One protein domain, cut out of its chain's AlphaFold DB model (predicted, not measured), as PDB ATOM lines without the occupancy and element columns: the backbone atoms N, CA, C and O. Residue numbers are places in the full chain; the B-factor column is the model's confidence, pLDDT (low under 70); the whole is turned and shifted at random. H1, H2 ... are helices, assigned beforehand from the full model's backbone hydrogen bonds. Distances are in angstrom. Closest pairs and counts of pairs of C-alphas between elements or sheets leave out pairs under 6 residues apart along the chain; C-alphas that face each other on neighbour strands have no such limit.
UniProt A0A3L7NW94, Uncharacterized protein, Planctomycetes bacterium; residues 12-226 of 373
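AT A GLANCE: This is residues 12 to 226 of the 373 residues of an uncharacterized protein of Planctomycetes bacterium (UniProt A0A3L7NW94). Two stacks of helical hairpins, H3 to H7 side by side in one and H9 to H12 side by side in the other, meet where H9 crosses H7 at a steep tilt of 64 degrees, and H1 bridges from H3 in the first stack to H9 and H11 in the second, closing part of the whole into a ring. H2 packs on H1 and H3, short H8 packs on H10, H12 is at the far end, and the link near Pro 30 sticks out. The 215 printed residues hold twelve named helices, H1 to H12 in chain order, and no named strand: the class is all helix. The whole is compact, with a radius of gyration of the C-alphas of 17.9 A and spans of 60 by 45 by 28 A.

IN THESE COORDINATES: Find C-alpha 124 at (267.151, 229.795, 233.999); from there H7, the longest helix, runs 25.8 A to residue 141. Before it come H6, residues 107 to 120, H5, 91 to 103, H4, 73 to 86, and H3, 57 to 69. Go back to C-alpha 12 at (281.863, 206.533, 234.860) for H1, residues 12 to 25, and on to H2, 36 to 46. After H7 come H8, residues 148 to 153, H9, 157 to 170, H10, 177 to 187, and H11, 191 to 203. H12, residues 210 to 225, covers 23.0 A and ends at C-alpha 225, (267.264, 194.246, 246.995).

HOW THE PARTS SIT: H3 to H7 form an up-and-down bundle, each helix running against the one before. H7 and H6 touch as a hairpin at a shallow tilt of 15 degrees, with the closest C-alphas, Arg 127 and Phe 118, 5.2 A apart. H5 and H6 touch at Gly 98 and Ala 110, 4.3 A, and H3 and H4 at Val 64 and Ala 76, 4.7 A. With residues 128 to 133 alone, H7 touches H9 at a steep tilt of 64 degrees, closest at Leu 129 and Gly 163, 5.7 A. H10 touches H9, H8 and H11, closest to H11 at Ala 182 and Ala 194, 3.9 A. H11 and H12 touch at a shallow tilt of 33 degrees, only just short of steep. Look at residues 14 to 18 of H1, which alone touch H9; residues 20 to 25 alone touch H2. H2 and H7 are apart. Every O i to N i+4 pair is within hydrogen-bond range except in H2 and H10, with 6 of 7 each.

THE WHOLE: The farthest C-alphas, Ala 53 and Ala 225, are 60.5 A apart. The printed part has no cut and no long link. Mean pLDDT of the printed part is 87.6; look for values under 70 at residues 28 to 36 and 144 to 155.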
ATOM      1  N   ARG A  12     280.491 206.904 235.210       79.12
ATOM      2  CA  ARG A  12     281.863 206.533 234.860       79.12
ATOM      3  C   ARG A  12     282.594 207.631 234.085       79.12
ATOM      4  O   ARG A  12     283.664 208.063 234.508       79.12
ATOM      5  N   GLY A  13     282.051 208.069 232.947       80.50
ATOM      6  CA  GLY A  13     282.717 209.081 232.125       80.50
ATOM      7  C   GLY A  13     282.734 210.446 232.802       80.50
ATOM      8  O   GLY A  13     283.694 211.192 232.629       80.50
ATOM      9  N   PHE A  14     281.730 210.744 233.628       89.19
ATOM     10  CA  PHE A  14     281.730 211.898 234.518       89.19
ATOM     11  C   PHE A  14     282.861 211.841 235.557       89.19
ATOM     12  O   PHE A  14     283.626 212.799 235.670       89.19
ATOM     13  N   LEU A  15     283.015 210.727 236.279       86.56
ATOM     14  CA  LEU A  15     284.075 210.536 237.272       86.56
ATOM     15  C   LEU A  15     285.461 210.607 236.640       86.56
ATOM     16  O   LEU A  15     286.334 211.278 237.187       86.56
ATOM     17  N   ARG A  16     285.652 209.981 235.471       82.31
ATOM     18  CA  ARG A  16     286.893 210.102 234.698       82.31
ATOM     19  C   ARG A  16     287.219 211.564 234.420       82.31
ATOM     20  O   ARG A  16     288.309 212.006 234.757       82.31
ATOM     21  N   THR A  17     286.260 212.337 233.906       85.56
ATOM     22  CA  THR A  17     286.477 213.768 233.672       85.56
ATOM     23  C   THR A  17     286.819 214.512 234.961       85.56
ATOM     24  O   THR A  17     287.762 215.293 234.978       85.56
ATOM     25  N   VAL A  18     286.111 214.276 236.069       88.19
ATOM     26  CA  VAL A  18     286.440 214.931 237.349       88.19
ATOM     27  C   VAL A  18     287.876 214.609 237.782       88.19
ATOM     28  O   VAL A  18     288.591 215.511 238.221       88.19
ATOM     29  N   ARG A  19     288.330 213.360 237.617       84.31
ATOM     30  CA  ARG A  19     289.715 212.944 237.905       84.31
ATOM     31  C   ARG A  19     290.716 213.632 236.988       84.31
ATOM     32  O   ARG A  19     291.692 214.172 237.489       84.31
ATOM     33  N   GLU A  20     290.462 213.672 235.683       81.38
ATOM     34  CA  GLU A  20     291.310 214.375 234.709       81.38
ATOM     35  C   GLU A  20     291.488 215.851 235.090       81.38
ATOM     36  O   GLU A  20     292.607 216.364 235.091       81.38
ATOM     37  N   LEU A  21     290.406 216.525 235.492       86.69
ATOM     38  CA  LEU A  21     290.464 217.919 235.934       86.69
ATOM     39  C   LEU A  21     291.227 218.088 237.257       86.69
ATOM     40  O   LEU A  21     291.940 219.074 237.426       86.69
ATOM     41  N   ARG A  22     291.103 217.142 238.197       86.88
ATOM     42  CA  ARG A  22     291.890 217.140 239.446       86.88
ATOM     43  C   ARG A  22     293.375 216.917 239.176       86.88
ATOM     44  O   ARG A  22     294.208 217.597 239.762       86.88
ATOM     45  N   LEU A  23     293.699 215.996 238.272       82.12
ATOM     46  CA  LEU A  23     295.067 215.721 237.840       82.12
ATOM     47  C   LEU A  23     295.689 216.931 237.139       82.12
ATOM     48  O   LEU A  23     296.852 217.232 237.378       82.12
ATOM     49  N   ALA A  24     294.917 217.669 236.334       84.56
ATOM     50  CA  ALA A  24     295.377 218.925 235.741       84.56
ATOM     51  C   ALA A  24     295.762 219.969 236.807       84.56
ATOM     52  O   ALA A  24     296.739 220.705 236.633       84.56
ATOM     53  N   ALA A  25     295.020 220.002 237.918       87.12
ATOM     54  CA  ALA A  25     295.263 220.912 239.032       87.12
ATOM     55  C   ALA A  25     296.439 220.492 239.928       87.12
ATOM     56  O   ALA A  25     296.986 221.327 240.646       87.12
ATOM     57  N   ALA A  26     296.840 219.219 239.899       82.56
ATOM     58  CA  ALA A  26     297.975 218.733 240.668       82.56
ATOM     59  C   ALA A  26     299.295 219.268 240.087       82.56
ATOM     60  O   ALA A  26     299.530 219.230 238.877       82.56
ATOM     61  N   VAL A  27     300.177 219.757 240.960       71.94
ATOM     62  CA  VAL A  27     301.543 220.127 240.575       71.94
ATOM     63  C   VAL A  27     302.364 218.845 240.475       71.94
ATOM     64  O   VAL A  27     302.475 218.100 241.449       71.94
ATOM     65  N   ALA A  28     302.922 218.582 239.295       65.75
ATOM     66  CA  ALA A  28     303.809 217.445 239.090       65.75
ATOM     67  C   ALA A  28     305.072 217.598 239.966       65.75
ATOM     68  O   ALA A  28     305.631 218.700 240.031       65.75
ATOM     69  N   PRO A  29     305.541 216.536 240.648       65.75
ATOM     70  CA  PRO A  29     306.813 216.565 241.357       65.75
ATOM     71  C   PRO A  29     307.964 217.041 240.452       65.75
ATOM     72  O   PRO A  29     307.987 216.706 239.262       65.75
ATOM     73  N   PRO A  30     308.956 217.774 240.987       55.31
ATOM     74  CA  PRO A  30     310.132 218.164 240.217       55.31
ATOM     75  C   PRO A  30     310.790 216.940 239.563       55.31
ATOM     76  O   PRO A  30     311.055 215.947 240.236       55.31
ATOM     77  N   GLY A  31     311.039 217.002 238.253       53.22
ATOM     78  CA  GLY A  31     311.638 215.899 237.491       53.22
ATOM     79  C   GLY A  31     310.650 214.863 236.939       53.22
ATOM     80  O   GLY A  31     311.088 213.913 236.297       53.22
ATOM     81  N   THR A  32     309.340 215.043 237.136       56.31
ATOM     82  CA  THR A  32     308.311 214.276 236.414       56.31
ATOM     83  C   THR A  32     307.780 215.066 235.219       56.31
ATOM     84  O   THR A  32     307.604 216.283 235.300       56.31
ATOM     85  N   GLU A  33     307.561 214.387 234.090       56.81
ATOM     86  CA  GLU A  33     306.941 214.998 232.911       56.81
ATOM     87  C   GLU A  33     305.527 215.492 233.251       56.81
ATOM     88  O   GLU A  33     304.771 214.824 233.962       56.81
ATOM     89  N   SER A  34     305.176 216.684 232.757       57.19
ATOM     90  CA  SER A  34     303.852 217.275 232.981       57.19
ATOM     91  C   SER A  34     302.776 216.364 232.384       57.19
ATOM     92  O   SER A  34     302.891 215.926 231.239       57.19
ATOM     93  N   LEU A  35     301.721 216.073 233.151       63.34
ATOM     94  CA  LEU A  35     300.619 215.223 232.693       63.34
ATOM     95  C   LEU A  35     300.019 215.814 231.406       63.34
ATOM     96  O   LEU A  35     299.765 217.018 231.341       63.34
ATOM     97  N   SER A  36     299.737 214.978 230.400       65.50
ATOM     98  CA  SER A  36     299.255 215.431 229.081       65.50
ATOM     99  C   SER A  36     298.035 216.363 229.160       65.50
ATOM    100  O   SER A  36     297.925 217.321 228.395       65.50
ATOM    101  N   VAL A  37     297.150 216.133 230.137       72.94
ATOM    102  CA  VAL A  37     295.983 216.983 230.408       72.94
ATOM    103  C   VAL A  37     296.395 218.353 230.959       72.94
ATOM    104  O   VAL A  37     295.862 219.361 230.511       72.94
ATOM    105  N   ARG A  38     297.357 218.430 231.887       83.44
ATOM    106  CA  ARG A  38     297.840 219.698 232.460       83.44
ATOM    107  C   ARG A  38     298.487 220.577 231.392       83.44
ATOM    108  O   ARG A  38     298.134 221.752 231.270       83.44
ATOM    109  N   LEU A  39     299.364 219.990 230.578       78.19
ATOM    110  CA  LEU A  39     300.070 220.693 229.508       78.19
ATOM    111  C   LEU A  39     299.107 221.412 228.551       78.19
ATOM    112  O   LEU A  39     299.376 222.524 228.107       78.19
ATOM    113  N   ALA A  40     297.955 220.808 228.262       78.88
ATOM    114  CA  ALA A  40     296.912 221.420 227.449       78.88
ATOM    115  C   ALA A  40     296.426 222.768 227.990       78.88
ATOM    116  O   ALA A  40     296.241 223.729 227.238       78.88
ATOM    117  N   TYR A  41     296.195 222.822 229.302       86.31
ATOM    118  CA  TYR A  41     295.751 224.023 229.994       86.31
ATOM    119  C   TYR A  41     296.885 225.046 230.092       86.31
ATOM    120  O   TYR A  41     296.628 226.230 229.891       86.31
ATOM    121  N   GLU A  42     298.129 224.606 230.303       87.75
ATOM    122  CA  GLU A  42     299.317 225.475 230.299       87.75
ATOM    123  C   GLU A  42     299.525 226.126 228.922       87.75
ATOM    124  O   GLU A  42     299.676 227.342 228.822       87.75
ATOM    125  N   GLN A  43     299.433 225.347 227.842       85.69
ATOM    126  CA  GLN A  43     299.518 225.857 226.471       85.69
ATOM    127  C   GLN A  43     298.360 226.800 226.134       85.69
ATOM    128  O   GLN A  43     298.569 227.829 225.495       85.69
ATOM    129  N   ALA A  44     297.133 226.467 226.544       87.75
ATOM    130  CA  ALA A  44     295.981 227.341 226.342       87.75
ATOM    131  C   ALA A  44     296.138 228.665 227.104       87.75
ATOM    132  O   ALA A  44     295.798 229.717 226.566       87.75
ATOM    133  N   LEU A  45     296.683 228.616 228.321       90.56
ATOM    134  CA  LEU A  45     296.965 229.795 229.131       90.56
ATOM    135  C   LEU A  45     298.065 230.656 228.503       90.56
ATOM    136  O   LEU A  45     297.902 231.868 228.428       90.56
ATOM    137  N   GLY A  46     299.133 230.042 227.985       90.25
ATOM    138  CA  GLY A  46     300.225 230.747 227.306       90.25
ATOM    139  C   GLY A  46     299.832 231.408 225.978       90.25
ATOM    140  O   GLY A  46     300.556 232.268 225.489       90.25
ATOM    141  N   ARG A  47     298.684 231.036 225.392       90.31
ATOM    142  CA  ARG A  47     298.109 231.705 224.208       90.31
ATOM    143  C   ARG A  47     297.271 232.934 224.557       90.31
ATOM    144  O   ARG A  47     296.904 233.675 223.646       90.31
ATOM    145  N   LEU A  48     296.910 233.133 225.827       89.00
ATOM    146  CA  LEU A  48     296.205 234.344 226.236       89.00
ATOM    147  C   LEU A  48     297.179 235.530 226.275       89.00
ATOM    148  O   LEU A  48     298.330 235.355 226.682       89.00
ATOM    149  N   PRO A  49     296.730 236.741 225.893       89.88
ATOM    150  CA  PRO A  49     297.510 237.950 226.114       89.88
ATOM    151  C   PRO A  49     297.849 238.128 227.603       89.88
ATOM    152  O   PRO A  49     297.127 237.609 228.467       89.88
ATOM    153  N   PRO A  50     298.916 238.877 227.928       89.06
ATOM    154  CA  PRO A  50     299.183 239.259 229.308       89.06
ATOM    155  C   PRO A  50     298.003 240.063 229.878       89.06
ATOM    156  O   PRO A  50     297.206 240.648 229.141       89.06
ATOM    157  N   THR A  51     297.854 240.043 231.205       85.06
ATOM    158  CA  THR A  51     296.660 240.544 231.906       85.06
ATOM    159  C   THR A  51     296.332 242.009 231.597       85.06
ATOM    160  O   THR A  51     295.163 242.366 231.486       85.06
ATOM    161  N   ASP A  52     297.351 242.843 231.414       86.56
ATOM    162  CA  ASP A  52     297.253 244.260 231.045       86.56
ATOM    163  C   ASP A  52     296.763 244.497 229.605       86.56
ATOM    164  O   ASP A  52     296.264 245.578 229.295       86.56
ATOM    165  N   ALA A  53     296.842 243.483 228.740       87.00
ATOM    166  CA  ALA A  53     296.397 243.526 227.350       87.00
ATOM    167  C   ALA A  53     295.033 242.843 227.108       87.00
ATOM    168  O   ALA A  53     294.584 242.752 225.962       87.00
ATOM    169  N   LEU A  54     294.361 242.343 228.154       88.69
ATOM    170  CA  LEU A  54     293.061 241.679 228.021       88.69
ATOM    171  C   LEU A  54     291.947 242.688 227.715       88.69
ATOM    172  O   LEU A  54     291.671 243.588 228.507       88.69
ATOM    173  N   ASN A  55     291.242 242.499 226.598       86.94
ATOM    174  CA  ASN A  55     290.315 243.495 226.045       86.94
ATOM    175  C   ASN A  55     288.823 243.115 226.120       86.94
ATOM    176  O   ASN A  55     287.997 243.697 225.420       86.94
ATOM    177  N   GLY A  56     288.440 242.179 226.995       91.94
ATOM    178  CA  GLY A  56     287.027 241.894 227.257       91.94
ATOM    179  C   GLY A  56     286.778 240.829 228.321       91.94
ATOM    180  O   GLY A  56     287.611 239.945 228.529       91.94
ATOM    181  N   ALA A  57     285.601 240.874 228.954       93.50
ATOM    182  CA  ALA A  57     285.207 239.982 230.053       93.50
ATOM    183  C   ALA A  57     285.410 238.488 229.739       93.50
ATOM    184  O   ALA A  57     285.839 237.718 230.596       93.50
ATOM    185  N   ARG A  58     285.199 238.081 228.479       92.94
ATOM    186  CA  ARG A  58     285.443 236.706 228.023       92.94
ATOM    187  C   ARG A  58     286.892 236.265 228.233       92.94
ATOM    188  O   ARG A  58     287.104 235.164 228.728       92.94
ATOM    189  N   GLN A  59     287.870 237.089 227.857       92.94
ATOM    190  CA  GLN A  59     289.286 236.729 227.977       92.94
ATOM    191  C   GLN A  59     289.725 236.688 229.443       92.94
ATOM    192  O   GLN A  59     290.458 235.785 229.837       92.94
ATOM    193  N   TRP A  60     289.211 237.611 230.263       95.94
ATOM    194  CA  TRP A  60     289.370 237.561 231.716       95.94
ATOM    195  C   TRP A  60     288.810 236.252 232.282       95.94
ATOM    196  O   TRP A  60     289.522 235.522 232.966       95.94
ATOM    197  N   GLY A  61     287.574 235.895 231.923       94.75
ATOM    198  CA  GLY A  61     286.936 234.650 232.355       94.75
ATOM    199  C   GLY A  61     287.673 233.394 231.883       94.75
ATOM    200  O   GLY A  61     287.776 232.424 232.632       94.75
ATOM    201  N   ASP A  62     288.234 233.404 230.674       93.38
ATOM    202  CA  ASP A  62     289.080 232.317 230.169       93.38
ATOM    203  C   ASP A  62     290.373 232.205 230.987       93.38
ATOM    204  O   ASP A  62     290.735 231.109 231.415       93.38
ATOM    205  N   GLY A  63     291.020 233.334 231.287       94.12
ATOM    206  CA  GLY A  63     292.218 233.384 232.122       94.12
ATOM    207  C   GLY A  63     291.990 232.889 233.551       94.12
ATOM    208  O   GLY A  63     292.865 232.210 234.091       94.12
ATOM    209  N   VAL A  64     290.830 233.184 234.149       96.38
ATOM    210  CA  VAL A  64     290.437 232.659 235.468       96.38
ATOM    211  C   VAL A  64     290.171 231.162 235.395       96.38
ATOM    212  O   VAL A  64     290.720 230.406 236.194       96.38
ATOM    213  N   ALA A  65     289.358 230.718 234.431       94.31
ATOM    214  CA  ALA A  65     288.990 229.314 234.297       94.31
ATOM    215  C   ALA A  65     290.225 228.426 234.089       94.31
ATOM    216  O   ALA A  65     290.371 227.425 234.781       94.31
ATOM    217  N   LEU A  66     291.149 228.810 233.201       93.69
ATOM    218  CA  LEU A  66     292.381 228.052 232.957       93.69
ATOM    219  C   LEU A  66     293.258 227.953 234.214       93.69
ATOM    220  O   LEU A  66     293.729 226.868 234.541       93.69
ATOM    221  N   ARG A  67     293.436 229.052 234.958       94.69
ATOM    222  CA  ARG A  67     294.219 229.046 236.208       94.69
ATOM    223  C   ARG A  67     293.565 228.205 237.301       94.69
ATOM    224  O   ARG A  67     294.257 227.449 237.975       94.69
ATOM    225  N   LEU A  68     292.236 228.267 237.418       94.31
ATOM    226  CA  LEU A  68     291.469 227.404 238.316       94.31
ATOM    227  C   LEU A  68     291.687 225.918 237.980       94.31
ATOM    228  O   LEU A  68     291.924 225.120 238.882       94.31
ATOM    229  N   ARG A  69     291.667 225.546 236.690       92.19
ATOM    230  CA  ARG A  69     291.960 224.173 236.236       92.19
ATOM    231  C   ARG A  69     293.385 223.727 236.539       92.19
ATOM    232  O   ARG A  69     293.590 222.558 236.825       92.19
ATOM    233  N   LEU A  70     294.342 224.646 236.491       91.94
ATOM    234  CA  LEU A  70     295.752 224.386 236.785       91.94
ATOM    235  C   LEU A  70     296.080 224.363 238.282       91.94
ATOM    236  O   LEU A  70     297.238 224.137 238.633       91.94
ATOM    237  N   GLY A  71     295.093 224.605 239.151       92.81
ATOM    238  CA  GLY A  71     295.293 224.672 240.598       92.81
ATOM    239  C   GLY A  71     295.992 225.951 241.075       92.81
ATOM    240  O   GLY A  71     296.262 226.085 242.266       92.81
ATOM    241  N   ASP A  72     296.247 226.923 240.191       94.19
ATOM    242  CA  ASP A  72     296.828 228.222 240.549       94.19
ATOM    243  C   ASP A  72     295.738 229.156 241.096       94.19
ATOM    244  O   ASP A  72     295.295 230.117 240.459       94.19
ATOM    245  N   LEU A  73     295.244 228.815 242.288       95.62
ATOM    246  CA  LEU A  73     294.094 229.480 242.899       95.62
ATOM    247  C   LEU A  73     294.383 230.943 243.248       95.62
ATOM    248  O   LEU A  73     293.476 231.769 243.196       95.62
ATOM    249  N   ALA A  74     295.629 231.271 243.603       95.31
ATOM    250  CA  ALA A  74     296.019 232.633 243.949       95.31
ATOM    251  C   ALA A  74     295.992 233.546 242.716       95.31
ATOM    252  O   ALA A  74     295.365 234.607 242.751       95.31
ATOM    253  N   ALA A  75     296.600 233.119 241.602       95.94
ATOM    254  CA  ALA A  75     296.545 233.905 240.376       95.94
ATOM    255  C   ALA A  75     295.135 233.915 239.770       95.94
ATOM    256  O   ALA A  75     294.709 234.942 239.244       95.94
ATOM    257  N   ALA A  76     294.387 232.807 239.861       96.88
ATOM    258  CA  ALA A  76     292.992 232.765 239.426       96.88
ATOM    259  C   ALA A  76     292.143 233.811 240.165       96.88
ATOM    260  O   ALA A  76     291.362 234.520 239.534       96.88
ATOM    261  N   GLU A  77     292.327 233.945 241.482       97.25
ATOM    262  CA  GLU A  77     291.601 234.918 242.299       97.25
ATOM    263  C   GLU A  77     291.969 236.358 241.935       97.25
ATOM    264  O   GLU A  77     291.075 237.188 241.766       97.25
ATOM    265  N   ALA A  78     293.264 236.652 241.775       96.56
ATOM    266  CA  ALA A  78     293.729 237.979 241.381       96.56
ATOM    267  C   ALA A  78     293.114 238.406 240.037       96.56
ATOM    268  O   ALA A  78     292.479 239.455 239.948       96.56
ATOM    269  N   VAL A  79     293.201 237.541 239.019       97.06
ATOM    270  CA  VAL A  79     292.612 237.804 237.697       97.06
ATOM    271  C   VAL A  79     291.088 237.943 237.789       97.06
ATOM    272  O   VAL A  79     290.515 238.818 237.147       97.06
ATOM    273  N   ALA A  80     290.412 237.131 238.606       96.94
ATOM    274  CA  ALA A  80     288.960 237.202 238.760       96.94
ATOM    275  C   ALA A  80     288.505 238.512 239.409       96.94
ATOM    276  O   ALA A  80     287.557 239.137 238.936       96.94
ATOM    277  N   ARG A  81     289.188 238.957 240.470       97.00
ATOM    278  CA  ARG A  81     288.887 240.224 241.149       97.00
ATOM    279  C   ARG A  81     289.120 241.417 240.228       97.00
ATOM    280  O   ARG A  81     288.289 242.318 240.186       97.00
ATOM    281  N   ASP A  82     290.209 241.412 239.473       96.88
ATOM    282  CA  ASP A  82     290.545 242.478 238.530       96.88
ATOM    283  C   ASP A  82     289.545 242.534 237.373       96.88
ATOM    284  O   ASP A  82     289.006 243.600 237.071       96.88
ATOM    285  N   GLY A  83     289.193 241.372 236.817       96.44
ATOM    286  CA  GLY A  83     288.132 241.245 235.823       96.44
ATOM    287  C   GLY A  83     286.791 241.763 236.345       96.44
ATOM    288  O   GLY A  83     286.137 242.539 235.658       96.44
ATOM    289  N   MET A  84     286.406 241.419 237.579       96.56
ATOM    290  CA  MET A  84     285.173 241.916 238.208       96.56
ATOM    291  C   MET A  84     285.183 243.428 238.464       96.56
ATOM    292  O   MET A  84     284.124 244.049 238.440       96.56
ATOM    293  N   ARG A  85     286.350 244.049 238.692       96.44
ATOM    294  CA  ARG A  85     286.456 245.517 238.802       96.44
ATOM    295  C   ARG A  85     286.184 246.206 237.466       96.44
ATOM    296  O   ARG A  85     285.572 247.269 237.452       96.44
ATOM    297  N   LEU A  86     286.631 245.608 236.361       96.38
ATOM    298  CA  LEU A  86     286.452 246.149 235.011       96.38
ATOM    299  C   LEU A  86     285.078 245.815 234.413       96.38
ATOM    300  O   LEU A  86     284.508 246.622 233.683       96.38
ATOM    301  N   PHE A  87     284.537 244.642 234.738       96.94
ATOM    302  CA  PHE A  87     283.287 244.108 234.196       96.94
ATOM    303  C   PHE A  87     282.347 243.647 235.326       96.94
ATOM    304  O   PHE A  87     282.023 242.462 235.419       96.94
ATOM    305  N   PRO A  88     281.869 244.559 236.192       96.69
ATOM    306  CA  PRO A  88     281.099 244.194 237.387       96.69
ATOM    307  C   PRO A  88     279.735 243.550 237.094       96.69
ATOM    308  O   PRO A  88     279.159 242.916 237.973       96.69
ATOM    309  N   GLY A  89     279.210 243.722 235.876       96.44
ATOM    310  CA  GLY A  89     277.954 243.118 235.423       96.44
ATOM    311  C   GLY A  89     278.111 241.762 234.729       96.44
ATOM    312  O   GLY A  89     277.117 241.219 234.253       96.44
ATOM    313  N   ASP A  90     279.327 241.218 234.627       97.50
ATOM    314  CA  ASP A  90     279.551 239.940 233.954       97.50
ATOM    315  C   ASP A  90     279.259 238.756 234.890       97.50
ATOM    316  O   ASP A  90     279.953 238.509 235.881       97.50
ATOM    317  N   HIS A  91     278.213 238.001 234.549       97.31
ATOM    318  CA  HIS A  91     277.783 236.803 235.274       97.31
ATOM    319  C   HIS A  91     278.901 235.764 235.426       97.31
ATOM    320  O   HIS A  91     279.123 235.234 236.520       97.31
ATOM    321  N   ARG A  92     279.618 235.479 234.335       95.81
ATOM    322  CA  ARG A  92     280.606 234.401 234.281       95.81
ATOM    323  C   ARG A  92     281.789 234.703 235.193       95.81
ATOM    324  O   ARG A  92     282.254 233.799 235.888       95.81
ATOM    325  N   LEU A  93     282.269 235.943 235.209       97.44
ATOM    326  CA  LEU A  93     283.340 236.374 236.106       97.44
ATOM    327  C   LEU A  93     282.931 236.251 237.580       97.44
ATOM    328  O   LEU A  93     283.717 235.736 238.376       97.44
ATOM    329  N   ALA A  94     281.697 236.622 237.935       98.19
ATOM    330  CA  ALA A  94     281.194 236.462 239.299       98.19
ATOM    331  C   ALA A  94     281.105 234.980 239.706       98.19
ATOM    332  O   ALA A  94     281.557 234.598 240.791       98.19
ATOM    333  N   ALA A  95     280.589 234.123 238.817       97.81
ATOM    334  CA  ALA A  95     280.493 232.683 239.051       97.81
ATOM    335  C   ALA A  95     281.879 232.027 239.193       97.81
ATOM    336  O   ALA A  95     282.082 231.177 240.064       97.81
ATOM    337  N   LEU A  96     282.850 232.440 238.371       97.69
ATOM    338  CA  LEU A  96     284.229 231.958 238.439       97.69
ATOM    339  C   LEU A  96     284.950 232.440 239.700       97.69
ATOM    340  O   LEU A  96     285.633 231.636 240.326       97.69
ATOM    341  N   LEU A  97     284.764 233.693 240.125       98.31
ATOM    342  CA  LEU A  97     285.288 234.173 241.408       98.31
ATOM    343  C   LEU A  97     284.729 233.338 242.569       98.31
ATOM    344  O   LEU A  97     285.482 232.885 243.428       98.31
ATOM    345  N   GLY A  98     283.422 233.060 242.552       98.19
ATOM    346  CA  GLY A  98     282.778 232.175 243.520       98.19
ATOM    347  C   GLY A  98     283.358 230.758 243.529       98.19
ATOM    348  O   GLY A  98     283.594 230.194 244.596       98.19
ATOM    349  N   ALA A  99     283.638 230.192 242.352       98.06
ATOM    350  CA  ALA A  99     284.297 228.894 242.210       98.06
ATOM    351  C   ALA A  99     285.739 228.898 242.741       98.06
ATOM    352  O   ALA A  99     286.119 227.972 243.451       98.06
ATOM    353  N   VAL A 100     286.518 229.947 242.462       98.00
ATOM    354  CA  VAL A 100     287.887 230.097 242.976       98.00
ATOM    355  C   VAL A 100     287.891 230.192 244.501       98.00
ATOM    356  O   VAL A 100     288.626 229.455 245.155       98.00
ATOM    357  N   CYS A 101     287.042 231.043 245.088       98.00
ATOM    358  CA  CYS A 101     286.930 231.159 246.541       98.00
ATOM    359  C   CYS A 101     286.436 229.854 247.184       98.00
ATOM    360  O   CYS A 101     286.935 229.478 248.240       98.00
ATOM    361  N   HIS A 102     285.522 229.125 246.526       96.81
ATOM    362  CA  HIS A 102     285.119 227.781 246.949       96.81
ATOM    363  C   HIS A 102     286.331 226.836 246.975       96.81
ATOM    364  O   HIS A 102     286.602 226.234 248.009       96.81
ATOM    365  N   SER A 103     287.115 226.746 245.897       95.62
ATOM    366  CA  SER A 103     288.322 225.906 245.863       95.62
ATOM    367  C   SER A 103     289.371 226.280 246.917       95.62
ATOM    368  O   SER A 103     290.161 225.426 247.304       95.62
ATOM    369  N   ARG A 104     289.389 227.535 247.381       95.44
ATOM    370  CA  ARG A 104     290.260 228.018 248.468       95.44
ATOM    371  C   ARG A 104     289.671 227.820 249.866       95.44
ATOM    372  O   ARG A 104     290.319 228.191 250.838       95.44
ATOM    373  N   GLU A 105     288.452 227.297 249.956       94.69
ATOM    374  CA  GLU A 105     287.671 227.189 251.192       94.69
ATOM    375  C   GLU A 105     287.407 228.546 251.884       94.69
ATOM    376  O   GLU A 105     287.073 228.604 253.067       94.69
ATOM    377  N   ASP A 106     287.477 229.660 251.140       96.56
ATOM    378  CA  ASP A 106     287.012 230.973 251.600       96.56
ATOM    379  C   ASP A 106     285.497 231.065 251.392       96.56
ATOM    380  O   ASP A 106     284.985 231.661 250.435       96.56
ATOM    381  N   TRP A 107     284.763 230.410 252.292       95.44
ATOM    382  CA  TRP A 107     283.311 230.274 252.202       95.44
ATOM    383  C   TRP A 107     282.587 231.622 252.191       95.44
ATOM    384  O   TRP A 107     281.580 231.777 251.500       95.44
ATOM    385  N   ALA A 108     283.110 232.610 252.920       96.50
ATOM    386  CA  ALA A 108     282.502 233.928 253.028       96.50
ATOM    387  C   ALA A 108     282.607 234.707 251.709       96.50
ATOM    388  O   ALA A 108     281.628 235.319 251.276       96.50
ATOM    389  N   GLN A 109     283.772 234.684 251.053       97.31
ATOM    390  CA  GLN A 109     283.914 235.295 249.731       97.31
ATOM    391  C   GLN A 109     283.180 234.507 248.651       97.31
ATOM    392  O   GLN A 109     282.542 235.119 247.791       97.31
ATOM    393  N   ALA A 110     283.210 233.174 248.716       98.00
ATOM    394  CA  ALA A 110     282.483 232.328 247.779       98.00
ATOM    395  C   ALA A 110     280.980 232.634 247.816       98.00
ATOM    396  O   ALA A 110     280.369 232.846 246.771       98.00
ATOM    397  N   GLU A 111     280.392 232.748 249.012       97.75
ATOM    398  CA  GLU A 111     278.984 233.107 249.184       97.75
ATOM    399  C   GLU A 111     278.655 234.476 248.569       97.75
ATOM    400  O   GLU A 111     277.659 234.608 247.849       97.75
ATOM    401  N   ARG A 112     279.493 235.494 248.815       97.88
ATOM    402  CA  ARG A 112     279.287 236.841 248.262       97.88
ATOM    403  C   ARG A 112     279.336 236.837 246.738       97.88
ATOM    404  O   ARG A 112     278.411 237.335 246.101       97.88
ATOM    405  N   ALA A 113     280.377 236.245 246.159       98.06
ATOM    406  CA  ALA A 113     280.557 236.200 244.712       98.06
ATOM    407  C   ALA A 113     279.440 235.400 244.017       98.06
ATOM    408  O   ALA A 113     278.887 235.857 243.019       98.06
ATOM    409  N   LEU A 114     279.031 234.258 244.582       98.12
ATOM    410  CA  LEU A 114     277.928 233.456 244.040       98.12
ATOM    411  C   LEU A 114     276.564 234.135 244.183       98.12
ATOM    412  O   LEU A 114     275.701 233.937 243.333       98.12
ATOM    413  N   SER A 115     276.358 234.959 245.214       97.94
ATOM    414  CA  SER A 115     275.137 235.769 245.328       97.94
ATOM    415  C   SER A 115     275.052 236.815 244.212       97.94
ATOM    416  O   SER A 115     273.978 237.019 243.646       97.94
ATOM    417  N   VAL A 116     276.184 237.432 243.853       98.06
ATOM    418  CA  VAL A 116     276.271 238.339 242.698       98.06
ATOM    419  C   VAL A 116     276.024 237.575 241.397       98.06
ATOM    420  O   VAL A 116     275.196 238.002 240.598       98.06
ATOM    421  N   ALA A 117     276.665 236.418 241.207       97.88
ATOM    422  CA  ALA A 117     276.445 235.570 240.036       97.88
ATOM    423  C   ALA A 117     274.960 235.201 239.880       97.88
ATOM    424  O   ALA A 117     274.361 235.454 238.841       97.88
ATOM    425  N   PHE A 118     274.318 234.729 240.950       97.06
ATOM    426  CA  PHE A 118     272.893 234.402 240.942       97.06
ATOM    427  C   PHE A 118     272.006 235.579 240.494       97.06
ATOM    428  O   PHE A 118     271.047 235.374 239.746       97.06
ATOM    429  N   ALA A 119     272.324 236.804 240.928       97.62
ATOM    430  CA  ALA A 119     271.591 238.009 240.540       97.62
ATOM    431  C   ALA A 119     271.816 238.403 239.069       97.62
ATOM    432  O   ALA A 119     270.893 238.900 238.426       97.62
ATOM    433  N   LEU A 120     273.017 238.162 238.535       97.56
ATOM    434  CA  LEU A 120     273.396 238.478 237.154       97.56
ATOM    435  C   LEU A 120     272.995 237.398 236.137       97.56
ATOM    436  O   LEU A 120     273.056 237.648 234.936       97.56
ATOM    437  N   ALA A 121     272.607 236.203 236.588       96.06
ATOM    438  CA  ALA A 121     272.277 235.085 235.710       96.06
ATOM    439  C   ALA A 121     271.142 235.438 234.735       96.06
ATOM    440  O   ALA A 121     270.019 235.758 235.151       96.06
ATOM    441  N   ALA A 122     271.439 235.340 233.436       93.94
ATOM    442  CA  ALA A 122     270.532 235.716 232.356       93.94
ATOM    443  C   ALA A 122     269.549 234.590 232.016       93.94
ATOM    444  O   ALA A 122     268.390 234.847 231.686       93.94
ATOM    445  N   SER A 123     269.997 233.340 232.128       92.31
ATOM    446  CA  SER A 123     269.190 232.163 231.826       92.31
ATOM    447  C   SER A 123     268.738 231.420 233.084       92.31
ATOM    448  O   SER A 123     269.343 231.489 234.157       92.31
ATOM    449  N   GLN A 124     267.651 230.661 232.939       87.69
ATOM    450  CA  GLN A 124     267.151 229.795 233.999       87.69
ATOM    451  C   GLN A 124     268.206 228.737 234.417       87.69
ATOM    452  O   GLN A 124     268.498 228.669 235.613       87.69
ATOM    453  N   PRO A 125     268.856 227.985 233.504       86.38
ATOM    454  CA  PRO A 125     269.895 227.020 233.880       86.38
ATOM    455  C   PRO A 125     271.064 227.621 234.678       86.38
ATOM    456  O   PRO A 125     271.463 227.046 235.690       86.38
ATOM    457  N   GLU A 126     271.581 228.789 234.280       90.00
ATOM    458  CA  GLU A 126     272.666 229.475 235.003       90.00
ATOM    459  C   GLU A 126     272.250 229.833 236.425       90.00
ATOM    460  O   GLU A 126     272.937 229.491 237.388       90.00
ATOM    461  N   ARG A 127     271.075 230.458 236.566       91.06
ATOM    462  CA  ARG A 127     270.543 230.879 237.863       91.06
ATOM    463  C   ARG A 127     270.402 229.702 238.824       91.06
ATOM    464  O   ARG A 127     270.564 229.848 240.032       91.06
ATOM    465  N   LEU A 128     270.078 228.528 238.299       86.81
ATOM    466  CA  LEU A 128     269.822 227.335 239.097       86.81
ATOM    467  C   LEU A 128     271.110 226.643 239.511       86.81
ATOM    468  O   LEU A 128     271.242 226.284 240.681       86.81
ATOM    469  N   LEU A 129     272.086 226.576 238.607       89.62
ATOM    470  CA  LEU A 129     273.432 226.136 238.943       89.62
ATOM    471  C   LEU A 129     274.056 227.026 240.030       89.62
ATOM    472  O   LEU A 129     274.589 226.509 241.009       89.62
ATOM    473  N   ASP A 130     273.939 228.351 239.916       93.50
ATOM    474  CA  ASP A 130     274.493 229.276 240.912       93.50
ATOM    475  C   ASP A 130     273.761 229.207 242.251       93.50
ATOM    476  O   ASP A 130     274.395 229.265 243.304       93.50
ATOM    477  N   ARG A 131     272.435 229.020 242.239       90.31
ATOM    478  CA  ARG A 131     271.653 228.782 243.461       90.31
ATOM    479  C   ARG A 131     272.129 227.531 244.193       90.31
ATOM    480  O   ARG A 131     272.245 227.546 245.418       90.31
ATOM    481  N   ASP A 132     272.360 226.449 243.459       87.75
ATOM    482  CA  ASP A 132     272.765 225.171 244.039       87.75
ATOM    483  C   ASP A 132     274.223 225.230 244.518       87.75
ATOM    484  O   ASP A 132     274.525 224.752 245.613       87.75
ATOM    485  N   HIS A 133     275.100 225.928 243.787       93.00
ATOM    486  CA  HIS A 133     276.467 226.231 244.224       93.00
ATOM    487  C   HIS A 133     276.468 227.077 245.506       93.00
ATOM    488  O   HIS A 133     277.161 226.746 246.467       93.00
ATOM    489  N   LEU A 134     275.641 228.121 245.579       93.00
ATOM    490  CA  LEU A 134     275.483 228.956 246.771       93.00
ATOM    491  C   LEU A 134     274.977 228.142 247.971       93.00
ATOM    492  O   LEU A 134     275.480 228.284 249.087       93.00
ATOM    493  N   ALA A 135     273.987 227.274 247.756       89.75
ATOM    494  CA  ALA A 135     273.461 226.401 248.799       89.75
ATOM    495  C   ALA A 135     274.519 225.395 249.286       89.75
ATOM    496  O   ALA A 135     274.621 225.151 250.491       89.75
ATOM    497  N   TRP A 136     275.340 224.869 248.373       90.25
ATOM    498  CA  TRP A 136     276.474 224.013 248.702       90.25
ATOM    499  C   TRP A 136     277.525 224.750 249.542       90.25
ATOM    500  O   TRP A 136     277.866 224.284 250.625       90.25
ATOM    501  N   VAL A 137     277.970 225.938 249.117       92.94
ATOM    502  CA  VAL A 137     278.943 226.766 249.857       92.94
ATOM    503  C   VAL A 137     278.454 227.075 251.271       92.94
ATOM    504  O   VAL A 137     279.193 226.884 252.236       92.94
ATOM    505  N   ARG A 138     277.183 227.465 251.427       90.75
ATOM    506  CA  ARG A 138     276.570 227.698 252.747       90.75
ATOM    507  C   ARG A 138     276.547 226.446 253.618       90.75
ATOM    508  O   ARG A 138     276.673 226.544 254.834       90.75
ATOM    509  N   SER A 139     276.363 225.274 253.015       87.19
ATOM    510  CA  SER A 139     276.419 224.002 253.734       87.19
ATOM    511  C   SER A 139     277.842 223.665 254.182       87.19
ATOM    512  O   SER A 139     278.045 223.280 255.336       87.19
ATOM    513  N   ARG A 140     278.833 223.860 253.303       87.56
ATOM    514  CA  ARG A 140     280.256 223.660 253.612       87.56
ATOM    515  C   ARG A 140     280.713 224.571 254.751       87.56
ATOM    516  O   ARG A 140     281.303 224.074 255.704       87.56
ATOM    517  N   ALA A 141     280.304 225.843 254.735       89.06
ATOM    518  CA  ALA A 141     280.571 226.808 255.806       89.06
ATOM    519  C   ALA A 141     280.063 226.363 257.194       89.06
ATOM    520  O   ALA A 141     280.581 226.806 258.215       89.06
ATOM    521  N   ARG A 142     279.047 225.488 257.244       86.31
ATOM    522  CA  ARG A 142     278.440 224.963 258.481       86.31
ATOM    523  C   ARG A 142     278.987 223.592 258.911       86.31
ATOM    524  O   ARG A 142     278.474 223.038 259.878       86.31
ATOM    525  N   GLY A 143     279.970 223.017 258.207       77.56
ATOM    526  CA  GLY A 143     280.571 221.719 258.563       77.56
ATOM    527  C   GLY A 143     279.830 220.480 258.030       77.56
ATOM    528  O   GLY A 143     279.731 219.473 258.720       77.56
ATOM    529  N   SER A 144     279.280 220.571 256.814       66.00
ATOM    530  CA  SER A 144     278.558 219.546 256.026       66.00
ATOM    531  C   SER A 144     278.544 218.073 256.519       66.00
ATOM    532  O   SER A 144     279.562 217.382 256.515       66.00
ATOM    533  N   GLY A 145     277.316 217.583 256.771       56.09
ATOM    534  CA  GLY A 145     276.902 216.171 256.907       56.09
ATOM    535  C   GLY A 145     275.365 215.996 256.883       56.09
ATOM    536  O   GLY A 145     274.843 215.082 256.256       56.09
ATOM    537  N   VAL A 146     274.620 216.948 257.463       56.25
ATOM    538  CA  VAL A 146     273.140 216.900 257.598       56.25
ATOM    539  C   VAL A 146     272.384 217.400 256.350       56.25
ATOM    540  O   VAL A 146     271.220 217.083 256.135       56.25
ATOM    541  N   TRP A 147     273.053 218.144 255.470       64.44
ATOM    542  CA  TRP A 147     272.401 218.909 254.397       64.44
ATOM    543  C   TRP A 147     272.293 218.169 253.062       64.44
ATOM    544  O   TRP A 147     271.677 218.689 252.136       64.44
ATOM    545  N   LEU A 148     272.876 216.971 252.938       64.94
ATOM    546  CA  LEU A 148     272.871 216.222 251.680       64.94
ATOM    547  C   LEU A 148     271.441 215.870 251.250       64.94
ATOM    548  O   LEU A 148     271.122 215.993 250.078       64.94
ATOM    549  N   GLY A 149     270.565 215.508 252.194       65.12
ATOM    550  CA  GLY A 149     269.152 215.230 251.919       65.12
ATOM    551  C   GLY A 149     268.379 216.468 251.456       65.12
ATOM    552  O   GLY A 149     267.636 216.403 250.481       65.12
ATOM    553  N   GLU A 150     268.607 217.624 252.086       69.31
ATOM    554  CA  GLU A 150     267.990 218.885 251.656       69.31
ATOM    555  C   GLU A 150     268.488 219.321 250.278       69.31
ATOM    556  O   GLU A 150     267.702 219.695 249.405       69.31
ATOM    557  N   LEU A 151     269.803 219.249 250.070       66.50
ATOM    558  CA  LEU A 151     270.442 219.589 248.810       66.50
ATOM    559  C   LEU A 151     270.161 218.574 247.722       66.50
ATOM    560  O   LEU A 151     270.284 218.988 246.581       66.50
ATOM    561  N   ALA A 152     269.780 217.329 248.052       65.19
ATOM    562  CA  ALA A 152     269.275 216.270 247.171       65.19
ATOM    563  C   ALA A 152     267.746 216.332 246.964       65.19
ATOM    564  O   ALA A 152     267.208 215.700 246.060       65.19
ATOM    565  N   GLY A 153     267.015 217.123 247.749       66.56
ATOM    566  CA  GLY A 153     265.592 217.397 247.519       66.56
ATOM    567  C   GLY A 153     265.348 218.483 246.463       66.56
ATOM    568  O   GLY A 153     264.274 218.548 245.863       66.56
ATOM    569  N   ARG A 154     266.346 219.338 246.207       66.94
ATOM    570  CA  ARG A 154     266.242 220.512 245.318       66.94
ATOM    571  C   ARG A 154     266.456 220.151 243.847       66.94
ATOM    572  O   ARG A 154     267.570 219.841 243.501       66.94
ATOM    573  N   TRP A 155     265.455 220.240 242.975       67.12
ATOM    574  CA  TRP A 155     265.528 219.818 241.555       67.12
ATOM    575  C   TRP A 155     265.440 218.310 241.321       67.12
ATOM    576  O   TRP A 155     266.390 217.553 241.480       67.12
ATOM    577  N   LYS A 156     264.254 217.868 240.909       77.12
ATOM    578  CA  LYS A 156     263.967 216.462 240.626       77.12
ATOM    579  C   LYS A 156     264.319 216.130 239.175       77.12
ATOM    580  O   LYS A 156     264.449 217.019 238.339       77.12
ATOM    581  N   GLY A 157     264.422 214.844 238.871       84.75
ATOM    582  CA  GLY A 157     264.626 214.394 237.498       84.75
ATOM    583  C   GLY A 157     266.039 214.654 236.968       84.75
ATOM    584  O   GLY A 157     266.981 214.927 237.717       84.75
ATOM    585  N   LYS A 158     266.168 214.557 235.644       88.44
ATOM    586  CA  LYS A 158     267.443 214.651 234.918       88.44
ATOM    587  C   LYS A 158     268.118 216.014 235.052       88.44
ATOM    588  O   LYS A 158     269.339 216.075 235.119       88.44
ATOM    589  N   GLU A 159     267.340 217.091 235.133       87.31
ATOM    590  CA  GLU A 159     267.865 218.456 235.255       87.31
ATOM    591  C   GLU A 159     268.627 218.659 236.569       87.31
ATOM    592  O   GLU A 159     269.710 219.240 236.579       87.31
ATOM    593  N   GLY A 160     268.111 218.112 237.677       86.88
ATOM    594  CA  GLY A 160     268.805 218.141 238.967       86.88
ATOM    595  C   GLY A 160     270.104 217.337 238.966       86.88
ATOM    596  O   GLY A 160     271.097 217.762 239.555       86.88
ATOM    597  N   LEU A 161     270.123 216.196 238.270       90.81
ATOM    598  CA  LEU A 161     271.340 215.407 238.081       90.81
ATOM    599  C   LEU A 161     272.371 216.159 237.225       90.81
ATOM    600  O   LEU A 161     273.540 216.230 237.600       90.81
ATOM    601  N   ALA A 162     271.931 216.776 236.124       91.81
ATOM    602  CA  ALA A 162     272.778 217.594 235.263       91.81
ATOM    603  C   ALA A 162     273.375 218.794 236.014       91.81
ATOM    604  O   ALA A 162     274.572 219.046 235.909       91.81
ATOM    605  N   GLY A 163     272.574 219.491 236.827       90.44
ATOM    606  CA  GLY A 163     273.038 220.597 237.669       90.44
ATOM    607  C   GLY A 163     274.087 220.162 238.698       90.44
ATOM    608  O   GLY A 163     275.123 220.812 238.834       90.44
ATOM    609  N   ALA A 164     273.878 219.023 239.367       91.00
ATOM    610  CA  ALA A 164     274.852 218.472 240.311       91.00
ATOM    611  C   ALA A 164     276.179 218.101 239.624       91.00
ATOM    612  O   ALA A 164     277.254 218.396 240.152       91.00
ATOM    613  N   GLN A 165     276.120 217.503 238.430       93.88
ATOM    614  CA  GLN A 165     277.316 217.211 237.639       93.88
ATOM    615  C   GLN A 165     278.016 218.493 237.176       93.88
ATOM    616  O   GLN A 165     279.228 218.609 237.335       93.88
ATOM    617  N   ALA A 166     277.274 219.488 236.684       93.00
ATOM    618  CA  ALA A 166     277.831 220.780 236.285       93.00
ATOM    619  C   ALA A 166     278.554 221.478 237.449       93.00
ATOM    620  O   ALA A 166     279.632 222.038 237.256       93.00
ATOM    621  N   LEU A 167     278.011 221.393 238.667       92.50
ATOM    622  CA  LEU A 167     278.651 221.932 239.864       92.50
ATOM    623  C   LEU A 167     279.978 221.224 240.179       92.50
ATOM    624  O   LEU A 167     280.984 221.890 240.420       92.50
ATOM    625  N   CYS A 168     280.009 219.890 240.111       93.56
ATOM    626  CA  CYS A 168     281.251 219.125 240.271       93.56
ATOM    627  C   CYS A 168     282.296 219.502 239.217       93.56
ATOM    628  O   CYS A 168     283.471 219.649 239.532       93.56
ATOM    629  N   LEU A 169     281.875 219.686 237.965       93.25
ATOM    630  CA  LEU A 169     282.766 220.085 236.878       93.25
ATOM    631  C   LEU A 169     283.229 221.534 237.026       93.25
ATOM    632  O   LEU A 169     284.316 221.866 236.566       93.25
ATOM    633  N   ARG A 170     282.453 222.405 237.674       93.06
ATOM    634  CA  ARG A 170     282.867 223.777 237.993       93.06
ATOM    635  C   ARG A 170     283.934 223.804 239.089       93.06
ATOM    636  O   ARG A 170     284.881 224.574 238.971       93.06
ATOM    637  N   VAL A 171     283.801 222.962 240.116       93.69
ATOM    638  CA  VAL A 171     284.717 222.911 241.268       93.69
ATOM    639  C   VAL A 171     285.197 221.473 241.508       93.69
ATOM    640  O   VAL A 171     284.836 220.854 242.509       93.69
ATOM    641  N   PRO A 172     286.025 220.912 240.608       91.06
ATOM    642  CA  PRO A 172     286.439 219.514 240.704       91.06
ATOM    643  C   PRO A 172     287.286 219.251 241.952       91.06
ATOM    644  O   PRO A 172     287.368 218.114 242.396       91.06
ATOM    645  N   THR A 173     287.892 220.284 242.542       90.06
ATOM    646  CA  THR A 173     288.727 220.175 243.742       90.06
ATOM    647  C   THR A 173     287.941 219.868 245.014       90.06
ATOM    648  O   THR A 173     288.553 219.400 245.964       90.06
ATOM    649  N   ASP A 174     286.620 220.101 245.064       91.56
ATOM    650  CA  ASP A 174     285.823 219.702 246.230       91.56
ATOM    651  C   ASP A 174     285.603 218.173 246.197       91.56
ATOM    652  O   ASP A 174     284.948 217.652 245.280       91.56
ATOM    653  N   PRO A 175     286.149 217.419 247.172       88.88
ATOM    654  CA  PRO A 175     286.055 215.966 247.187       88.88
ATOM    655  C   PRO A 175     284.653 215.448 247.527       88.88
ATOM    656  O   PRO A 175     284.357 214.294 247.234       88.88
ATOM    657  N   LEU A 176     283.781 216.266 248.124       90.19
ATOM    658  CA  LEU A 176     282.445 215.871 248.579       90.19
ATOM    659  C   LEU A 176     281.350 216.099 247.535       90.19
ATOM    660  O   LEU A 176     280.286 215.483 247.626       90.19
ATOM    661  N   LEU A 177     281.587 216.944 246.531       91.00
ATOM    662  CA  LEU A 177     280.610 217.227 245.477       91.00
ATOM    663  C   LEU A 177     280.099 215.977 244.724       91.00
ATOM    664  O   LEU A 177     278.892 215.905 244.477       91.00
ATOM    665  N   PRO A 178     280.911 214.937 244.430       92.06
ATOM    666  CA  PRO A 178     280.390 213.701 243.840       92.06
ATOM    667  C   PRO A 178     279.322 213.007 244.701       92.06
ATOM    668  O   PRO A 178     278.455 212.324 244.158       92.06
ATOM    669  N   VAL A 179     279.306 213.226 246.024       90.12
ATOM    670  CA  VAL A 179     278.264 212.684 246.909       90.12
ATOM    671  C   VAL A 179     276.897 213.328 246.641       90.12
ATOM    672  O   VAL A 179     275.866 212.664 246.763       90.12
ATOM    673  N   LEU A 180     276.867 214.595 246.208       88.62
ATOM    674  CA  LEU A 180     275.638 215.257 245.759       88.62
ATOM    675  C   LEU A 180     275.080 214.583 244.499       88.62
ATOM    676  O   LEU A 180     273.880 214.325 244.422       88.62
ATOM    677  N   VAL A 181     275.947 214.255 243.536       91.31
ATOM    678  CA  VAL A 181     275.563 213.503 242.329       91.31
ATOM    679  C   VAL A 181     275.054 212.114 242.717       91.31
ATOM    680  O   VAL A 181     274.017 211.681 242.223       91.31
ATOM    681  N   ALA A 182     275.709 211.452 243.674       90.56
ATOM    682  CA  ALA A 182     275.282 210.152 244.183       90.56
ATOM    683  C   ALA A 182     273.872 210.197 244.782       90.56
ATOM    684  O   ALA A 182     273.036 209.347 244.475       90.56
ATOM    685  N   ALA A 183     273.580 211.212 245.597       88.06
ATOM    686  CA  ALA A 183     272.253 211.391 246.169       88.06
ATOM    687  C   ALA A 183     271.177 211.586 245.086       88.06
ATOM    688  O   ALA A 183     270.060 211.090 245.239       88.06
ATOM    689  N   ARG A 184     271.518 212.248 243.971       88.38
ATOM    690  CA  ARG A 184     270.631 212.404 242.808       88.38
ATOM    691  C   ARG A 184     270.394 211.095 242.077       88.38
ATOM    692  O   ARG A 184     269.239 210.764 241.840       88.38
ATOM    693  N   CYS A 185     271.453 210.351 241.760       88.38
ATOM    694  CA  CYS A 185     271.334 209.029 241.143       88.38
ATOM    695  C   CYS A 185     270.445 208.116 241.995       88.38
ATOM    696  O   CYS A 185     269.479 207.555 241.484       88.38
ATOM    697  N   ARG A 186     270.678 208.074 243.314       88.25
ATOM    698  CA  ARG A 186     269.855 207.307 244.257       88.25
ATOM    699  C   ARG A 186     268.388 207.745 244.244       88.25
ATOM    700  O   ARG A 186     267.506 206.904 244.141       88.25
ATOM    701  N   ALA A 187     268.111 209.051 244.308       86.56
ATOM    702  CA  ALA A 187     266.741 209.577 244.269       86.56
ATOM    703  C   ALA A 187     266.011 209.281 242.945       86.56
ATOM    704  O   ALA A 187     264.782 209.285 242.905       86.56
ATOM    705  N   LEU A 188     266.764 209.031 241.872       87.06
ATOM    706  CA  LEU A 188     266.259 208.614 240.566       87.06
ATOM    707  C   LEU A 188     266.178 207.087 240.411       87.06
ATOM    708  O   LEU A 188     265.774 206.626 239.351       87.06
ATOM    709  N   GLY A 189     266.531 206.321 241.450       85.75
ATOM    710  CA  GLY A 189     266.488 204.856 241.478       85.75
ATOM    711  C   GLY A 189     267.754 204.157 240.967       85.75
ATOM    712  O   GLY A 189     267.756 202.939 240.819       85.75
ATOM    713  N   ASP A 190     268.837 204.890 240.701       85.88
ATOM    714  CA  ASP A 190     270.115 204.335 240.245       85.88
ATOM    715  C   ASP A 190     271.113 204.217 241.409       85.88
ATOM    716  O   ASP A 190     272.058 205.001 241.566       85.88
ATOM    717  N   ALA A 191     270.869 203.229 242.272       87.88
ATOM    718  CA  ALA A 191     271.708 202.955 243.437       87.88
ATOM    719  C   ALA A 191     273.129 202.494 243.054       87.88
ATOM    720  O   ALA A 191     274.073 202.755 243.802       87.88
ATOM    721  N   HIS A 192     273.305 201.863 241.887       85.50
ATOM    722  CA  HIS A 192     274.617 201.444 241.380       85.50
ATOM    723  C   HIS A 192     275.503 202.644 241.049       85.50
ATOM    724  O   HIS A 192     276.619 202.736 241.566       85.50
ATOM    725  N   ALA A 193     274.989 203.591 240.260       86.00
ATOM    726  CA  ALA A 193     275.686 204.839 239.970       86.00
ATOM    727  C   ALA A 193     276.020 205.613 241.247       86.00
ATOM    728  O   ALA A 193     277.134 206.115 241.417       86.00
ATOM    729  N   ALA A 194     275.059 205.680 242.173       89.56
ATOM    730  CA  ALA A 194     275.264 206.323 243.461       89.56
ATOM    731  C   ALA A 194     276.400 205.664 244.257       89.56
ATOM    732  O   ALA A 194     277.235 206.370 244.824       89.56
ATOM    733  N   LEU A 195     276.477 204.331 244.279       89.19
ATOM    734  CA  LEU A 195     277.556 203.625 244.965       89.19
ATOM    735  C   LEU A 195     278.915 203.939 244.331       89.19
ATOM    736  O   LEU A 195     279.830 204.302 245.062       89.19
ATOM    737  N   ALA A 196     279.034 203.887 243.002       85.44
ATOM    738  CA  ALA A 196     280.285 204.197 242.304       85.44
ATOM    739  C   ALA A 196     280.789 205.623 242.610       85.44
ATOM    740  O   ALA A 196     281.970 205.839 242.892       85.44
ATOM    741  N   LEU A 197     279.879 206.602 242.625       90.38
ATOM    742  CA  LEU A 197     280.176 207.986 242.998       90.38
ATOM    743  C   LEU A 197     280.639 208.097 244.459       90.38
ATOM    744  O   LEU A 197     281.623 208.779 244.732       90.38
ATOM    745  N   VAL A 198     279.996 207.396 245.398       90.81
ATOM    746  CA  VAL A 198     280.419 207.372 246.811       90.81
ATOM    747  C   VAL A 198     281.777 206.687 246.984       90.81
ATOM    748  O   VAL A 198     282.622 207.180 247.731       90.81
ATOM    749  N   GLU A 199     282.027 205.586 246.280       87.31
ATOM    750  CA  GLU A 199     283.308 204.878 246.335       87.31
ATOM    751  C   GLU A 199     284.458 205.718 245.775       87.31
ATOM    752  O   GLU A 199     285.552 205.677 246.335       87.31
ATOM    753  N   SER A 200     284.210 206.565 244.769       84.88
ATOM    754  CA  SER A 200     285.214 207.530 244.294       84.88
ATOM    755  C   SER A 200     285.651 208.515 245.390       84.88
ATOM    756  O   SER A 200     286.827 208.853 245.511       84.88
ATOM    757  N   VAL A 201     284.725 208.932 246.257       87.94
ATOM    758  CA  VAL A 201     285.001 209.879 247.348       87.94
ATOM    759  C   VAL A 201     285.778 209.202 248.475       87.94
ATOM    760  O   VAL A 201     286.765 209.752 248.967       87.94
ATOM    761  N   VAL A 202     285.373 207.987 248.854       85.38
ATOM    762  CA  VAL A 202     286.037 207.214 249.915       85.38
ATOM    763  C   VAL A 202     287.428 206.746 249.487       85.38
ATOM    764  O   VAL A 202     288.373 206.833 250.271       85.38
ATOM    765  N   GLY A 203     287.544 206.227 248.263       79.44
ATOM    766  CA  GLY A 203     288.774 205.657 247.730       79.44
ATOM    767  C   GLY A 203     289.768 206.726 247.292       79.44
ATOM    768  O   GLY A 203     290.871 206.789 247.819       79.44
ATOM    769  N   GLU A 204     289.376 207.585 246.351       73.88
ATOM    770  CA  GLU A 204     290.319 208.495 245.683       73.88
ATOM    771  C   GLU A 204     290.604 209.752 246.484       73.88
ATOM    772  O   GLU A 204     291.718 210.261 246.470       73.88
ATOM    773  N   SER A 205     289.583 210.276 247.163       77.56
ATOM    774  CA  SER A 205     289.727 211.492 247.966       77.56
ATOM    775  C   SER A 205     290.047 211.189 249.432       77.56
ATOM    776  O   SER A 205     290.266 212.111 250.212       77.56
ATOM    777  N   GLY A 206     290.048 209.910 249.829       82.06
ATOM    778  CA  GLY A 206     290.344 209.474 251.196       82.06
ATOM    779  C   GLY A 206     289.327 209.929 252.249       82.06
ATOM    780  O   GLY A 206     289.589 209.802 253.446       82.06
ATOM    781  N   VAL A 207     288.168 210.460 251.846       84.88
ATOM    782  CA  VAL A 207     287.202 211.057 252.775       84.88
ATOM    783  C   VAL A 207     286.346 209.965 253.421       84.88
ATOM    784  O   VAL A 207     285.565 209.289 252.752       84.88
ATOM    785  N   ARG A 208     286.462 209.801 254.746       83.00
ATOM    786  CA  ARG A 208     285.833 208.704 255.514       83.00
ATOM    787  C   ARG A 208     284.896 209.172 256.629       83.00
ATOM    788  O   ARG A 208     284.898 208.613 257.722       83.00
ATOM    789  N   HIS A 209     284.090 210.199 256.380       84.88
ATOM    790  CA  HIS A 209     283.085 210.619 257.361       84.88
ATOM    791  C   HIS A 209     282.054 209.512 257.628       84.88
ATOM    792  O   HIS A 209     281.642 208.804 256.707       84.88
ATOM    793  N   GLU A 210     281.586 209.404 258.876       86.12
ATOM    794  CA  GLU A 210     280.624 208.377 259.313       86.12
ATOM    795  C   GLU A 210     279.365 208.344 258.433       86.12
ATOM    796  O   GLU A 210     278.907 207.282 258.012       86.12
ATOM    797  N   TRP A 211     278.846 209.516 258.069       84.31
ATOM    798  CA  TRP A 211     277.659 209.629 257.227       84.31
ATOM    799  C   TRP A 211     277.887 209.127 255.787       84.31
ATOM    800  O   TRP A 211     276.960 208.588 255.183       84.31
ATOM    801  N   ILE A 212     279.109 209.228 255.246       87.81
ATOM    802  CA  ILE A 212     279.467 208.684 253.921       87.81
ATOM    803  C   ILE A 212     279.528 207.160 253.989       87.81
ATOM    804  O   ILE A 212     279.003 206.479 253.108       87.81
ATOM    805  N   VAL A 213     280.117 206.614 255.056       87.81
ATOM    806  CA  VAL A 213     280.163 205.165 255.294       87.81
ATOM    807  C   VAL A 213     278.745 204.605 255.454       87.81
ATOM    808  O   VAL A 213     278.411 203.582 254.855       87.81
ATOM    809  N   SER A 214     277.881 205.305 256.195       87.81
ATOM    810  CA  SER A 214     276.465 204.955 256.344       87.81
ATOM    811  C   SER A 214     275.724 204.973 255.001       87.81
ATOM    812  O   SER A 214     275.048 203.999 254.653       87.81
ATOM    813  N   LEU A 215     275.917 206.021 254.189       88.44
ATOM    814  CA  LEU A 215     275.356 206.110 252.838       88.44
ATOM    815  C   LEU A 215     275.826 204.948 251.952       88.44
ATOM    816  O   LEU A 215     274.995 204.292 251.324       88.44
ATOM    817  N   ARG A 216     277.131 204.646 251.948       90.50
ATOM    818  CA  ARG A 216     277.707 203.514 251.208       90.50
ATOM    819  C   ARG A 216     277.031 202.197 251.593       90.50
ATOM    820  O   ARG A 216     276.562 201.467 250.725       90.50
ATOM    821  N   ASN A 217     276.938 201.907 252.889       90.56
ATOM    822  CA  ASN A 217     276.344 200.664 253.386       90.56
ATOM    823  C   ASN A 217     274.845 200.568 253.059       90.56
ATOM    824  O   ASN A 217     274.347 199.484 252.752       90.56
ATOM    825  N   SER A 218     274.124 201.692 253.093       91.25
ATOM    826  CA  SER A 218     272.726 201.748 252.662       91.25
ATOM    827  C   SER A 218     272.573 201.431 251.174       91.25
ATOM    828  O   SER A 218     271.646 200.710 250.820       91.25
ATOM    829  N   LEU A 219     273.456 201.948 250.315       90.56
ATOM    830  CA  LEU A 219     273.417 201.706 248.870       90.56
ATOM    831  C   LEU A 219     273.714 200.243 248.527       90.56
ATOM    832  O   LEU A 219     273.020 199.663 247.700       90.56
ATOM    833  N   VAL A 220     274.678 199.616 249.209       89.44
ATOM    834  CA  VAL A 220     274.973 198.180 249.039       89.44
ATOM    835  C   VAL A 220     273.739 197.320 249.339       89.44
ATOM    836  O   VAL A 220     273.421 196.411 248.576       89.44
ATOM    837  N   LYS A 221     273.008 197.630 250.418       90.00
ATOM    838  CA  LYS A 221     271.759 196.930 250.765       90.00
ATOM    839  C   LYS A 221     270.656 197.161 249.729       90.00
ATOM    840  O   LYS A 221     269.943 196.225 249.386       90.00
ATOM    841  N   GLU A 222     270.520 198.393 249.245       90.19
ATOM    842  CA  GLU A 222     269.522 198.775 248.239       90.19
ATOM    843  C   GLU A 222     269.757 198.048 246.909       90.19
ATOM    844  O   GLU A 222     268.825 197.481 246.349       90.19
ATOM    845  N   ILE A 223     271.014 197.971 246.463       86.94
ATOM    846  CA  ILE A 223     271.423 197.225 245.267       86.94
ATOM    847  C   ILE A 223     271.081 195.740 245.392       86.94
ATOM    848  O   ILE A 223     270.520 195.164 244.466       86.94
ATOM    849  N   ALA A 224     271.376 195.121 246.540       85.19
ATOM    850  CA  ALA A 224     271.078 193.705 246.761       85.19
ATOM    851  C   ALA A 224     269.568 193.393 246.715       85.19
ATOM    852  O   ALA A 224     269.183 192.266 246.413       85.19
ATOM    853  N   ALA A 225     268.719 194.379 247.014       83.25
ATOM    854  CA  ALA A 225     267.264 194.246 246.995       83.25
ATOM    855  C   ALA A 225     266.617 194.655 245.656       83.25
ATOM    856  O   ALA A 225     265.445 194.345 245.423       83.25
ATOM    857  N   ALA A 226     267.339 195.370 244.791       78.50
ATOM    858  CA  ALA A 226     266.795 195.936 243.565       78.50
ATOM    859  C   ALA A 226     266.565 194.873 242.476       78.50
ATOM    860  O   ALA A 226     267.337 193.928 242.313       78.50
TER     861      ALA A 226